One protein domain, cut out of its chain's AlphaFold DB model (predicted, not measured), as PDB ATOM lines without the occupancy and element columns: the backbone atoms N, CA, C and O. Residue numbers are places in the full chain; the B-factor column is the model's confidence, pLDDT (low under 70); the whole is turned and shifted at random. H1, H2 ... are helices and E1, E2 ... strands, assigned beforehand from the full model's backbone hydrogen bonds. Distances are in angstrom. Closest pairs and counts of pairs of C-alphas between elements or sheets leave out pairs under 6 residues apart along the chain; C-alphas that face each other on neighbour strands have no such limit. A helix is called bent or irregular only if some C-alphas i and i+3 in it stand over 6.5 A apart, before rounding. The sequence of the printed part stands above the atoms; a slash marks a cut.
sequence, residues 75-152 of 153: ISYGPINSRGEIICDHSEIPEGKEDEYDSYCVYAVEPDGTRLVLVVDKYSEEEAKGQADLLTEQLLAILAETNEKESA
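Overview. This is residues 75 to 152 of the 153 residues of an uncharacterized protein of Citrobacter pasteurii (UniProt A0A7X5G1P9). One long helix, H1, runs along one face of a small, twisted sheet of three strands, and its far part, with the last two printed residues, sticks out past the sheet as a free arm, residues 140 to 152. At the other end of the long axis lie residues 94 to 101, part of the long link between E1 and E2. The printed part has 78 residues, with three named strands and then one named helix along the chain, E1 E2 E3 H1; the sheet's order is E1 - E2 - E3, all antiparallel, and the class is mixed, helices and strands. The whole is loose, with a radius of gyration of the C-alphas of 14.4 A, and spans 50 by 24 by 20 A; the arm makes much of the length, for the 65 residues without it span 30 by 22 by 20 A.

Along the chain. E1 is residues 75 to 79, beginning at C-alpha 75 at (-36.408, 18.165, 1.529). E2 is residues 104 to 109, 16.0 A from first to last C-alpha. E3, residues 115 to 122, is the longest strand by residues and measures 17.1 A; it bends by 67 degrees at residue 118. H1 is residues 125 to 150 and measures 37.0 A, from C-alpha 125 at (-50.109, 13.103, -0.444) to C-alpha 150 at (-14.967, 18.868, 9.557); it is not bent.

Arrangement. The strands form a meander, each strand the antiparallel neighbour of the one before, with E1 and E3 as edge strands. E1 and E2 are a hairpin, antiparallel at 144 degrees; N 76 and O 107 are 2.9 A apart, within hydrogen-bond range, and so are N 105 and O 78 at 2.9 A. E2 and E3 are a hairpin too, antiparallel at 160 degrees, with N 108 and O 116 at 2.8 A and N 104 and O 122 at 2.8 A. The sheet is strongly twisted, but only just: its C-alphas lie up to 4.4 A off their best plane. H1 is on one face of the sheet, which gives two layers, helix over sheet, at a height over the sheet of 7.8 A. It lies over E2 and only just over E1, on which 3 of its C-alphas fall, and runs along the strands, at 15 degrees to E2 on the local plane. The closest C-alphas of E2 and H1 are those of Val 106 and Ala 132, 5.8 A apart; those of E1 and H1 are Ile 75 and Thr 136, at 5.6 A. In H1 every O i to N i+4 pair is within hydrogen-bond range.

Size, cuts and confidence. The two C-alphas farthest apart, those of Glu 100 and Ala 152, are 50.2 A apart. The printed part has no cut. The link from E1 to E2 is long, with 24 residues, 80 to 103; those from E2 to E3 and from E3 to H1 are tight. The mean pLDDT of the printed part is 91.5, and residue 152 is under 70.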
ATOM      1  N   ILE A  75     -35.561  18.904   2.465       98.44
ATOM      2  CA  ILE A  75     -36.408  18.165   1.529       98.44
ATOM      3  C   ILE A  75     -37.860  18.394   1.931       98.44
ATOM      4  O   ILE A  75     -38.186  18.464   3.115       98.44
ATOM      5  N   SER A  76     -38.719  18.555   0.933       98.00
ATOM      6  CA  SER A  76     -40.161  18.698   1.100       98.00
ATOM      7  C   SER A  76     -40.877  18.044  -0.081       98.00
ATOM      8  O   SER A  76     -40.260  17.458  -0.975       98.00
ATOM      9  N   TYR A  77     -42.196  18.139  -0.088       97.62
ATOM     10  CA  TYR A  77     -43.044  17.703  -1.181       97.62
ATOM     11  C   TYR A  77     -44.096  18.763  -1.502       97.62
ATOM     12  O   TYR A  77     -44.317  19.708  -0.738       97.62
ATOM     13  N   GLY A  78     -44.715  18.632  -2.669       95.94
ATOM     14  CA  GLY A  78     -45.756  19.542  -3.124       95.94
ATOM     15  C   GLY A  78     -46.325  19.147  -4.486       95.94
ATOM     16  O   GLY A  78     -45.764  18.274  -5.161       95.94
ATOM     17  N   PRO A  79     -47.441  19.768  -4.894       95.06
ATOM     18  CA  PRO A  79     -48.086  19.478  -6.163       95.06
ATOM     19  C   PRO A  79     -47.236  19.970  -7.335       95.06
ATOM     20  O   PRO A  79     -46.556  21.001  -7.259       95.06
ATOM     21  N   ILE A  80     -47.295  19.232  -8.440       93.62
ATOM     22  CA  ILE A  80     -46.530  19.507  -9.657       93.62
ATOM     23  C   ILE A  80     -47.479  19.730 -10.836       93.62
ATOM     24  O   ILE A  80     -48.555  19.141 -10.912       93.62
ATOM     25  N   ASN A  81     -47.109  20.615 -11.758       89.38
ATOM     26  CA  ASN A  81     -47.881  20.818 -12.980       89.38
ATOM     27  C   ASN A  81     -47.478  19.816 -14.080       89.38
ATOM     28  O   ASN A  81     -46.466  19.122 -13.991       89.38
ATOM     29  N   SER A  82     -48.223  19.802 -15.189       85.56
ATOM     30  CA  SER A  82     -47.957  18.923 -16.341       85.56
ATOM     31  C   SER A  82     -46.622  19.171 -17.060       85.56
ATOM     32  O   SER A  82     -46.248  18.404 -17.946       85.56
ATOM     33  N   ARG A  83     -45.901  20.243 -16.711       86.06
ATOM     34  CA  ARG A  83     -44.556  20.556 -17.216       86.06
ATOM     35  C   ARG A  83     -43.449  20.098 -16.263       86.06
ATOM     36  O   ARG A  83     -42.283  20.324 -16.573       86.06
ATOM     37  N   GLY A  84     -43.793  19.477 -15.135       85.00
ATOM     38  CA  GLY A  84     -42.829  19.068 -14.118       85.00
ATOM     39  C   GLY A  84     -42.361  20.217 -13.214       85.00
ATOM     40  O   GLY A  84     -41.305  20.115 -12.598       85.00
ATOM     41  N   GLU A  85     -43.103  21.325 -13.146       89.81
ATOM     42  CA  GLU A  85     -42.760  22.467 -12.292       89.81
ATOM     43  C   GLU A  85     -43.567  22.414 -10.986       89.81
ATOM     44  O   GLU A  85     -44.779  22.180 -11.002       89.81
ATOM     45  N   ILE A  86     -42.893  22.654  -9.858       93.25
ATOM     46  CA  ILE A  86     -43.505  22.692  -8.521       93.25
ATOM     47  C   ILE A  86     -44.446  23.895  -8.444       93.25
ATOM     48  O   ILE A  86     -44.030  25.027  -8.699       93.25
ATOM     49  N   ILE A  87     -45.704  23.660  -8.073       92.31
ATOM     50  CA  ILE A  87     -46.723  24.710  -7.976       92.31
ATOM     51  C   ILE A  87     -46.558  25.491  -6.666       92.31
ATOM     52  O   ILE A  87     -46.450  26.716  -6.684       92.31
ATOM     53  N   CYS A  88     -46.513  24.785  -5.535       92.12
ATOM     54  CA  CYS A  88     -46.333  25.344  -4.194       92.12
ATOM     55  C   CYS A  88     -45.754  24.285  -3.243       92.12
ATOM     56  O   CYS A  88     -45.598  23.124  -3.626       92.12
ATOM     57  N   ASP A  89     -45.407  24.678  -2.016       94.75
ATOM     58  CA  ASP A  89     -45.118  23.692  -0.966       94.75
ATOM     59  C   ASP A  89     -46.414  23.027  -0.465       94.75
ATOM     60  O   ASP A  89     -47.486  23.632  -0.536       94.75
ATOM     61  N   HIS A  90     -46.332  21.800   0.060       92.12
ATOM     62  CA  HIS A  90     -47.488  21.114   0.650       92.12
ATOM     63  C   HIS A  90     -48.161  21.921   1.774       92.12
ATOM     64  O   HIS A  90     -49.385  21.927   1.869       92.12
ATOM     65  N   SER A  91     -47.392  22.661   2.582       91.88
ATOM     66  CA  SER A  91     -47.930  23.493   3.669       91.88
ATOM     67  C   SER A  91     -48.710  24.723   3.184       91.88
ATOM     68  O   SER A  91     -49.394  25.377   3.971       91.88
ATOM     69  N   GLU A  92     -48.616  25.041   1.892       91.69
ATOM     70  CA  GLU A  92     -49.280  26.178   1.249       91.69
ATOM     71  C   GLU A  92     -50.553  25.758   0.492       91.69
ATOM     72  O   GLU A  92     -51.258  26.623  -0.039       91.69
ATOM     73  N   ILE A  93     -50.862  24.455   0.431       87.38
ATOM     74  CA  ILE A  93     -52.071  23.948  -0.225       87.38
ATOM     75  C   ILE A  93     -53.300  24.408   0.578       87.38
ATOM     76  O   ILE A  93     -53.394  24.127   1.774       87.38
ATOM     77  N   PRO A  94     -54.262  25.118  -0.043       84.12
ATOM     78  CA  PRO A  94     -55.497  25.486   0.638       84.12
ATOM     79  C   PRO A  94     -56.313  24.243   1.008       84.12
ATOM     80  O   PRO A  94     -56.483  23.363   0.166       84.12
ATOM     81  N   GLU A  95     -56.884  24.224   2.216       82.31
ATOM     82  CA  GLU A  95     -57.770  23.138   2.658       82.31
ATOM     83  C   GLU A  95     -58.882  22.866   1.630       82.31
ATOM     84  O   GLU A  95     -59.590  23.785   1.194       82.31
ATOM     85  N   GLY A  96     -59.064  21.596   1.271       77.31
ATOM     86  CA  GLY A  96     -60.099  21.149   0.338       77.31
ATOM     87  C   GLY A  96     -59.738  21.311  -1.141       77.31
ATOM     88  O   GLY A  96     -60.628  21.198  -1.988       77.31
ATOM     89  N   LYS A  97     -58.474  21.614  -1.464       78.69
ATOM     90  CA  LYS A  97     -57.943  21.662  -2.840       78.69
ATOM     91  C   LYS A  97     -56.951  20.547  -3.164       78.69
ATOM     92  O   LYS A  97     -56.338  20.570  -4.226       78.69
ATOM     93  N   GLU A  98     -56.803  19.570  -2.282       72.88
ATOM     94  CA  GLU A  98     -55.867  18.452  -2.421       72.88
ATOM     95  C   GLU A  98     -56.192  17.587  -3.657       72.88
ATOM     96  O   GLU A  98     -55.280  17.098  -4.323       72.88
ATOM     97  N   ASP A  99     -57.479  17.494  -4.015       72.88
ATOM     98  CA  ASP A  99     -57.993  16.748  -5.176       72.88
ATOM     99  C   ASP A  99     -57.876  17.510  -6.517       72.88
ATOM    100  O   ASP A  99     -58.241  16.978  -7.566       72.88
ATOM    101  N   GLU A 100     -57.425  18.775  -6.520       81.31
ATOM    102  CA  GLU A 100     -57.285  19.574  -7.755       81.31
ATOM    103  C   GLU A 100     -55.973  19.302  -8.511       81.31
ATOM    104  O   GLU A 100     -55.796  19.803  -9.626       81.31
ATOM    105  N   TYR A 101     -55.058  18.529  -7.923       83.06
ATOM    106  CA  TYR A 101     -53.740  18.251  -8.486       83.06
ATOM    107  C   TYR A 101     -53.640  16.810  -8.983       83.06
ATOM    108  O   TYR A 101     -53.992  15.869  -8.276       83.06
ATOM    109  N   ASP A 102     -53.113  16.639 -10.197       83.00
ATOM    110  CA  ASP A 102     -52.984  15.322 -10.829       83.00
ATOM    111  C   ASP A 102     -51.894  14.455 -10.170       83.00
ATOM    112  O   ASP A 102     -51.995  13.226 -10.163       83.00
ATOM    113  N   SER A 103     -50.834  15.078  -9.641       92.81
ATOM    114  CA  SER A 103     -49.744  14.388  -8.951       92.81
ATOM    115  C   SER A 103     -48.923  15.314  -8.047       92.81
ATOM    116  O   SER A 103     -48.984  16.547  -8.114       92.81
ATOM    117  N   TYR A 104     -48.123  14.680  -7.196       95.31
ATOM    118  CA  TYR A 104     -47.184  15.289  -6.267       95.31
ATOM    119  C   TYR A 104     -45.749  14.906  -6.628       95.31
ATOM    120  O   TYR A 104     -45.474  13.882  -7.264       95.31
ATOM    121  N   CYS A 105     -44.813  15.729  -6.174       96.62
ATOM    122  CA  CYS A 105     -43.385  15.481  -6.281       96.62
ATOM    123  C   CYS A 105     -42.699  15.658  -4.927       96.62
ATOM    124  O   CYS A 105     -43.210  16.344  -4.041       96.62
ATOM    125  N   VAL A 106     -41.518  15.065  -4.799       98.12
ATOM    126  CA  VAL A 106     -40.575  15.329  -3.711       98.12
ATOM    127  C   VAL A 106     -39.442  16.165  -4.276       98.12
ATOM    128  O   VAL A 106     -38.903  15.846  -5.339       98.12
ATOM    129  N   TYR A 107     -39.067  17.223  -3.570       98.00
ATOM    130  CA  TYR A 107     -38.045  18.161  -4.006       98.00
ATOM    131  C   TYR A 107     -37.095  18.524  -2.860       98.00
ATOM    132  O   TYR A 107     -37.466  18.513  -1.688       98.00
ATOM    133  N   ALA A 108     -35.858  18.856  -3.211       98.06
ATOM    134  CA  ALA A 108     -34.878  19.445  -2.316       98.06
ATOM    135  C   ALA A 108     -34.848  20.966  -2.470       98.06
ATOM    136  O   ALA A 108     -35.123  21.496  -3.546       98.06
ATOM    137  N   VAL A 109     -34.464  21.659  -1.404       97.81
ATOM    138  CA  VAL A 109     -34.098  23.076  -1.425       97.81
ATOM    139  C   VAL A 109     -32.577  23.174  -1.410       97.81
ATOM    140  O   VAL A 109     -31.930  22.744  -0.456       97.81
ATOM    141  N   GLU A 110     -31.999  23.728  -2.465       96.12
ATOM    142  CA  GLU A 110     -30.564  23.980  -2.579       96.12
ATOM    143  C   GLU A 110     -30.131  25.178  -1.706       96.12
ATOM    144  O   GLU A 110     -30.976  25.970  -1.278       96.12
ATOM    145  N   PRO A 111     -28.827  25.345  -1.400       95.44
ATOM    146  CA  PRO A 111     -28.339  26.452  -0.564       95.44
ATOM    147  C   PRO A 111     -28.666  27.859  -1.084       95.44
ATOM    148  O   PRO A 111     -28.707  28.813  -0.309       95.44
ATOM    149  N   ASP A 112     -28.893  28.007  -2.390       95.88
ATOM    150  CA  ASP A 112     -29.301  29.266  -3.020       95.88
ATOM    151  C   ASP A 112     -30.828  29.506  -2.976       95.88
ATOM    152  O   ASP A 112     -31.305  30.549  -3.428       95.88
ATOM    153  N   GLY A 113     -31.589  28.568  -2.402       94.44
ATOM    154  CA  GLY A 113     -33.049  28.589  -2.321       94.44
ATOM    155  C   GLY A 113     -33.759  27.981  -3.533       94.44
ATOM    156  O   GLY A 113     -34.993  27.943  -3.546       94.44
ATOM    157  N   THR A 114     -33.026  27.497  -4.539       95.06
ATOM    158  CA  THR A 114     -33.599  26.816  -5.703       95.06
ATOM    159  C   THR A 114     -34.244  25.496  -5.282       95.06
ATOM    160  O   THR A 114     -33.736  24.781  -4.419       95.06
ATOM    161  N   ARG A 115     -35.399  25.166  -5.874       96.12
ATOM    162  CA  ARG A 115     -36.075  23.882  -5.649       96.12
ATOM    163  C   ARG A 115     -35.694  22.898  -6.752       96.12
ATOM    164  O   ARG A 115     -36.019  23.130  -7.917       96.12
ATOM    165  N   LEU A 116     -35.055  21.796  -6.377       96.06
ATOM    166  CA  LEU A 116     -34.655  20.715  -7.273       96.06
ATOM    167  C   LEU A 116     -35.576  19.510  -7.086       96.06
ATOM    168  O   LEU A 116     -35.648  18.936  -6.002       96.06
ATOM    169  N   VAL A 117     -36.265  19.088  -8.144       96.75
ATOM    170  CA  VAL A 117     -37.141  17.909  -8.091       96.75
ATOM    171  C   VAL A 117     -36.298  16.636  -7.950       96.75
ATOM    172  O   VAL A 117     -35.354  16.416  -8.709       96.75
ATOM    173  N   LEU A 118     -36.636  15.792  -6.975       97.25
ATOM    174  CA  LEU A 118     -35.940  14.533  -6.695       97.25
ATOM    175  C   LEU A 118     -36.736  13.312  -7.154       97.25
ATOM    176  O   LEU A 118     -36.136  12.330  -7.586       97.25
ATOM    177  N   VAL A 119     -38.062  13.363  -7.018       97.06
ATOM    178  CA  VAL A 119     -38.997  12.290  -7.381       97.06
ATOM    179  C   VAL A 119     -40.298  12.920  -7.874       97.06
ATOM    180  O   VAL A 119     -40.757  13.900  -7.292       97.06
ATOM    181  N   VAL A 120     -40.905  12.353  -8.914       94.88
ATOM    182  CA  VAL A 120     -42.191  12.792  -9.485       94.88
ATOM    183  C   VAL A 120     -43.235  11.676  -9.426       94.88
ATOM    184  O   VAL A 120     -42.948  10.582  -8.941       94.88
ATOM    185  N   ASP A 121     -44.438  11.972  -9.918       92.00
ATOM    186  CA  ASP A 121     -45.526  11.016 -10.140       92.00
ATOM    187  C   ASP A 121     -45.965  10.253  -8.881       92.00
ATOM    188  O   ASP A 121     -46.275   9.062  -8.929       92.00
ATOM    189  N   LYS A 122     -46.022  10.952  -7.740       93.88
ATOM    190  CA  LYS A 122     -46.703  10.452  -6.539       93.88
ATOM    191  C   LYS A 122     -48.186  10.785  -6.630       93.88
ATOM    192  O   LYS A 122     -48.544  11.949  -6.798       93.88
ATOM    193  N   TYR A 123     -49.044   9.773  -6.544       90.75
ATOM    194  CA  TYR A 123     -50.481   9.933  -6.806       90.75
ATOM    195  C   TYR A 123     -51.294  10.215  -5.540       90.75
ATOM    196  O   TYR A 123     -52.502  10.419  -5.621       90.75
ATOM    197  N   SER A 124     -50.645  10.235  -4.374       90.88
ATOM    198  CA  SER A 124     -51.257  10.664  -3.122       90.88
ATOM    199  C   SER A 124     -50.296  11.507  -2.291       90.88
ATOM    200  O   SER A 124     -49.069  11.418  -2.427       90.88
ATOM    201  N   GLU A 125     -50.872  12.314  -1.402       91.44
ATOM    202  CA  GLU A 125     -50.109  13.103  -0.444       91.44
ATOM    203  C   GLU A 125     -49.285  12.199   0.482       91.44
ATOM    204  O   GLU A 125     -48.114  12.470   0.736       91.44
ATOM    205  N   GLU A 126     -49.854  11.081   0.941       93.38
ATOM    206  CA  GLU A 126     -49.167  10.141   1.827       93.38
ATOM    207  C   GLU A 126     -47.947   9.493   1.166       93.38
ATOM    208  O   GLU A 126     -46.925   9.307   1.829       93.38
ATOM    209  N   GLU A 127     -48.024   9.166  -0.130       94.94
ATOM    210  CA  GLU A 127     -46.882   8.635  -0.881       94.94
ATOM    211  C   GLU A 127     -45.755   9.666  -0.990       94.94
ATOM    212  O   GLU A 127     -44.584   9.344  -0.761       94.94
ATOM    213  N   ALA A 128     -46.104  10.912  -1.323       95.94
ATOM    214  CA  ALA A 128     -45.144  12.003  -1.440       95.94
ATOM    215  C   ALA A 128     -44.500  12.327  -0.088       95.94
ATOM    216  O   ALA A 128     -43.274  12.402   0.010       95.94
ATOM    217  N   LYS A 129     -45.315  12.427   0.965       96.81
ATOM    218  CA  LYS A 129     -44.867  12.652   2.336       96.81
ATOM    219  C   LYS A 129     -43.955  11.530   2.822       96.81
ATOM    220  O   LYS A 129     -42.878  11.810   3.331       96.81
ATOM    221  N   GLY A 130     -44.345  10.268   2.639       97.38
ATOM    222  CA  GLY A 130     -43.536   9.125   3.069       97.38
ATOM    223  C   GLY A 130     -42.159   9.098   2.401       97.38
ATOM    224  O   GLY A 130     -41.152   8.840   3.059       97.38
ATOM    225  N   GLN A 131     -42.096   9.425   1.109       97.56
ATOM    226  CA  GLN A 131     -40.830   9.531   0.385       97.56
ATOM    227  C   GLN A 131     -40.007  10.755   0.830       97.56
ATOM    228  O   GLN A 131     -38.786  10.655   0.955       97.56
ATOM    229  N   ALA A 132     -40.647  11.900   1.085       98.12
ATOM    230  CA  ALA A 132     -39.977  13.094   1.598       98.12
ATOM    231  C   ALA A 132     -39.398  12.869   3.004       98.12
ATOM    232  O   ALA A 132     -38.248  13.235   3.243       98.12
ATOM    233  N   ASP A 133     -40.145  12.214   3.896       98.38
ATOM    234  CA  ASP A 133     -39.702  11.846   5.246       98.38
ATOM    235  C   ASP A 133     -38.460  10.934   5.165       98.38
ATOM    236  O   ASP A 133     -37.433  11.227   5.780       98.38
ATOM    237  N   LEU A 134     -38.496   9.899   4.312       98.06
ATOM    238  CA  LEU A 134     -37.364   8.990   4.083       98.06
ATOM    239  C   LEU A 134     -36.099   9.731   3.618       98.06
ATOM    240  O   LEU A 134     -35.009   9.505   4.148       98.06
ATOM    241  N   LEU A 135     -36.215  10.586   2.599       98.31
ATOM    242  CA  LEU A 135     -35.056  11.307   2.068       98.31
ATOM    243  C   LEU A 135     -34.573  12.392   3.047       98.31
ATOM    244  O   LEU A 135     -33.375  12.661   3.110       98.31
ATOM    245  N   THR A 136     -35.467  12.968   3.855       98.56
ATOM    246  CA  THR A 136     -35.107  13.907   4.929       98.56
ATOM    247  C   THR A 136     -34.249  13.227   5.992       98.56
ATOM    248  O   THR A 136     -33.214  13.769   6.378       98.56
ATOM    249  N   GLU A 137     -34.623  12.025   6.435       98.25
ATOM    250  CA  GLU A 137     -33.815  11.245   7.380       98.25
ATOM    251  C   GLU A 137     -32.412  10.953   6.826       98.25
ATOM    252  O   GLU A 137     -31.418  11.102   7.540       98.25
ATOM    253  N   GLN A 138     -32.317  10.597   5.540       97.88
ATOM    254  CA  GLN A 138     -31.034  10.369   4.869       97.88
ATOM    255  C   GLN A 138     -30.182  11.640   4.816       97.88
ATOM    256  O   GLN A 138     -28.996  11.591   5.138       97.88
ATOM    257  N   LEU A 139     -30.780  12.778   4.455       98.19
ATOM    258  CA  LEU A 139     -30.079  14.060   4.400       98.19
ATOM    259  C   LEU A 139     -29.509  14.437   5.772       98.19
ATOM    260  O   LEU A 139     -28.349  14.821   5.871       98.19
ATOM    261  N   LEU A 140     -30.294  14.279   6.842       97.75
ATOM    262  CA  LEU A 140     -29.832  14.562   8.203       97.75
ATOM    263  C   LEU A 140     -28.639  13.687   8.607       97.75
ATOM    264  O   LEU A 140     -27.709  14.189   9.239       97.75
ATOM    265  N   ALA A 141     -28.640  12.406   8.226       96.81
ATOM    266  CA  ALA A 141     -27.512  11.512   8.471       96.81
ATOM    267  C   ALA A 141     -26.249  11.958   7.710       96.81
ATOM    268  O   ALA A 141     -25.182  12.068   8.309       96.81
ATOM    269  N   ILE A 142     -26.382  12.301   6.424       96.44
ATOM    270  CA  ILE A 142     -25.273  12.780   5.580       96.44
ATOM    271  C   ILE A 142     -24.661  14.072   6.144       96.44
ATOM    272  O   ILE A 142     -23.438  14.200   6.258       96.44
ATOM    273  N   LEU A 143     -25.503  15.027   6.545       94.06
ATOM    274  CA  LEU A 143     -25.052  16.293   7.124       94.06
ATOM    275  C   LEU A 143     -24.367  16.091   8.484       94.06
ATOM    276  O   LEU A 143     -23.373  16.756   8.773       94.06
ATOM    277  N   ALA A 144     -24.859  15.165   9.314       93.88
ATOM    278  CA  ALA A 144     -24.216  14.823  10.582       93.88
ATOM    279  C   ALA A 144     -22.810  14.238  10.368       93.88
ATOM    280  O   ALA A 144     -21.855  14.719  10.976       93.88
ATOM    281  N   GLU A 145     -22.661  13.276   9.451       91.25
ATOM    282  CA  GLU A 145     -21.361  12.675   9.116       91.25
ATOM    283  C   GLU A 145     -20.368  13.690   8.535       91.25
ATOM    284  O   GLU A 145     -19.162  13.603   8.775       91.25
ATOM    285  N   THR A 146     -20.859  14.660   7.764       87.50
ATOM    286  CA  THR A 146     -20.029  15.720   7.175       87.50
ATOM    287  C   THR A 146     -19.503  16.665   8.255       87.50
ATOM    288  O   THR A 146     -18.298  16.907   8.327       87.50
ATOM    289  N   ASN A 147     -20.370  17.109   9.170       83.12
ATOM    290  CA  ASN A 147     -19.987  17.977  10.289       83.12
ATOM    291  C   ASN A 147     -18.991  17.302  11.254       83.12
ATOM    292  O   ASN A 147     -18.105  17.965  11.803       83.12
ATOM    293  N   GLU A 148     -19.120  15.989  11.477       84.19
ATOM    294  CA  GLU A 148     -18.174  15.222  12.298       84.19
ATOM    295  C   GLU A 148     -16.773  15.176  11.676       84.19
ATOM    296  O   GLU A 148     -15.783  15.312  12.396       84.19
ATOM    297  N   LYS A 149     -16.681  15.029  10.347       78.81
ATOM    298  CA  LYS A 149     -15.401  15.044   9.622       78.81
ATOM    299  C   LYS A 149     -14.734  16.416   9.685       78.81
ATOM    300  O   LYS A 149     -13.551  16.482   9.992       78.81
ATOM    301  N   GLU A 150     -15.492  17.494   9.482       78.38
ATOM    302  CA  GLU A 150     -14.967  18.868   9.557       78.38
ATOM    303  C   GLU A 150     -14.503  19.262  10.969       78.38
ATOM    304  O   GLU A 150     -13.585  20.060  11.120       78.38
ATOM    305  N   SER A 151     -15.108  18.694  12.017       71.69
ATOM    306  CA  SER A 151     -14.726  18.968  13.414       71.69
ATOM    307  C   SER A 151     -13.482  18.196  13.881       71.69
ATOM    308  O   SER A 151     -12.969  18.465  14.970       71.69
ATOM    309  N   ALA A 152     -13.039  17.197  13.112       66.12
ATOM    310  CA  ALA A 152     -11.892  16.345  13.426       66.12
ATOM    311  C   ALA A 152     -10.575  16.822  12.778       66.12
ATOM    312  O   ALA A 152      -9.518  16.259  13.088       66.12
TER     313      ALA A 152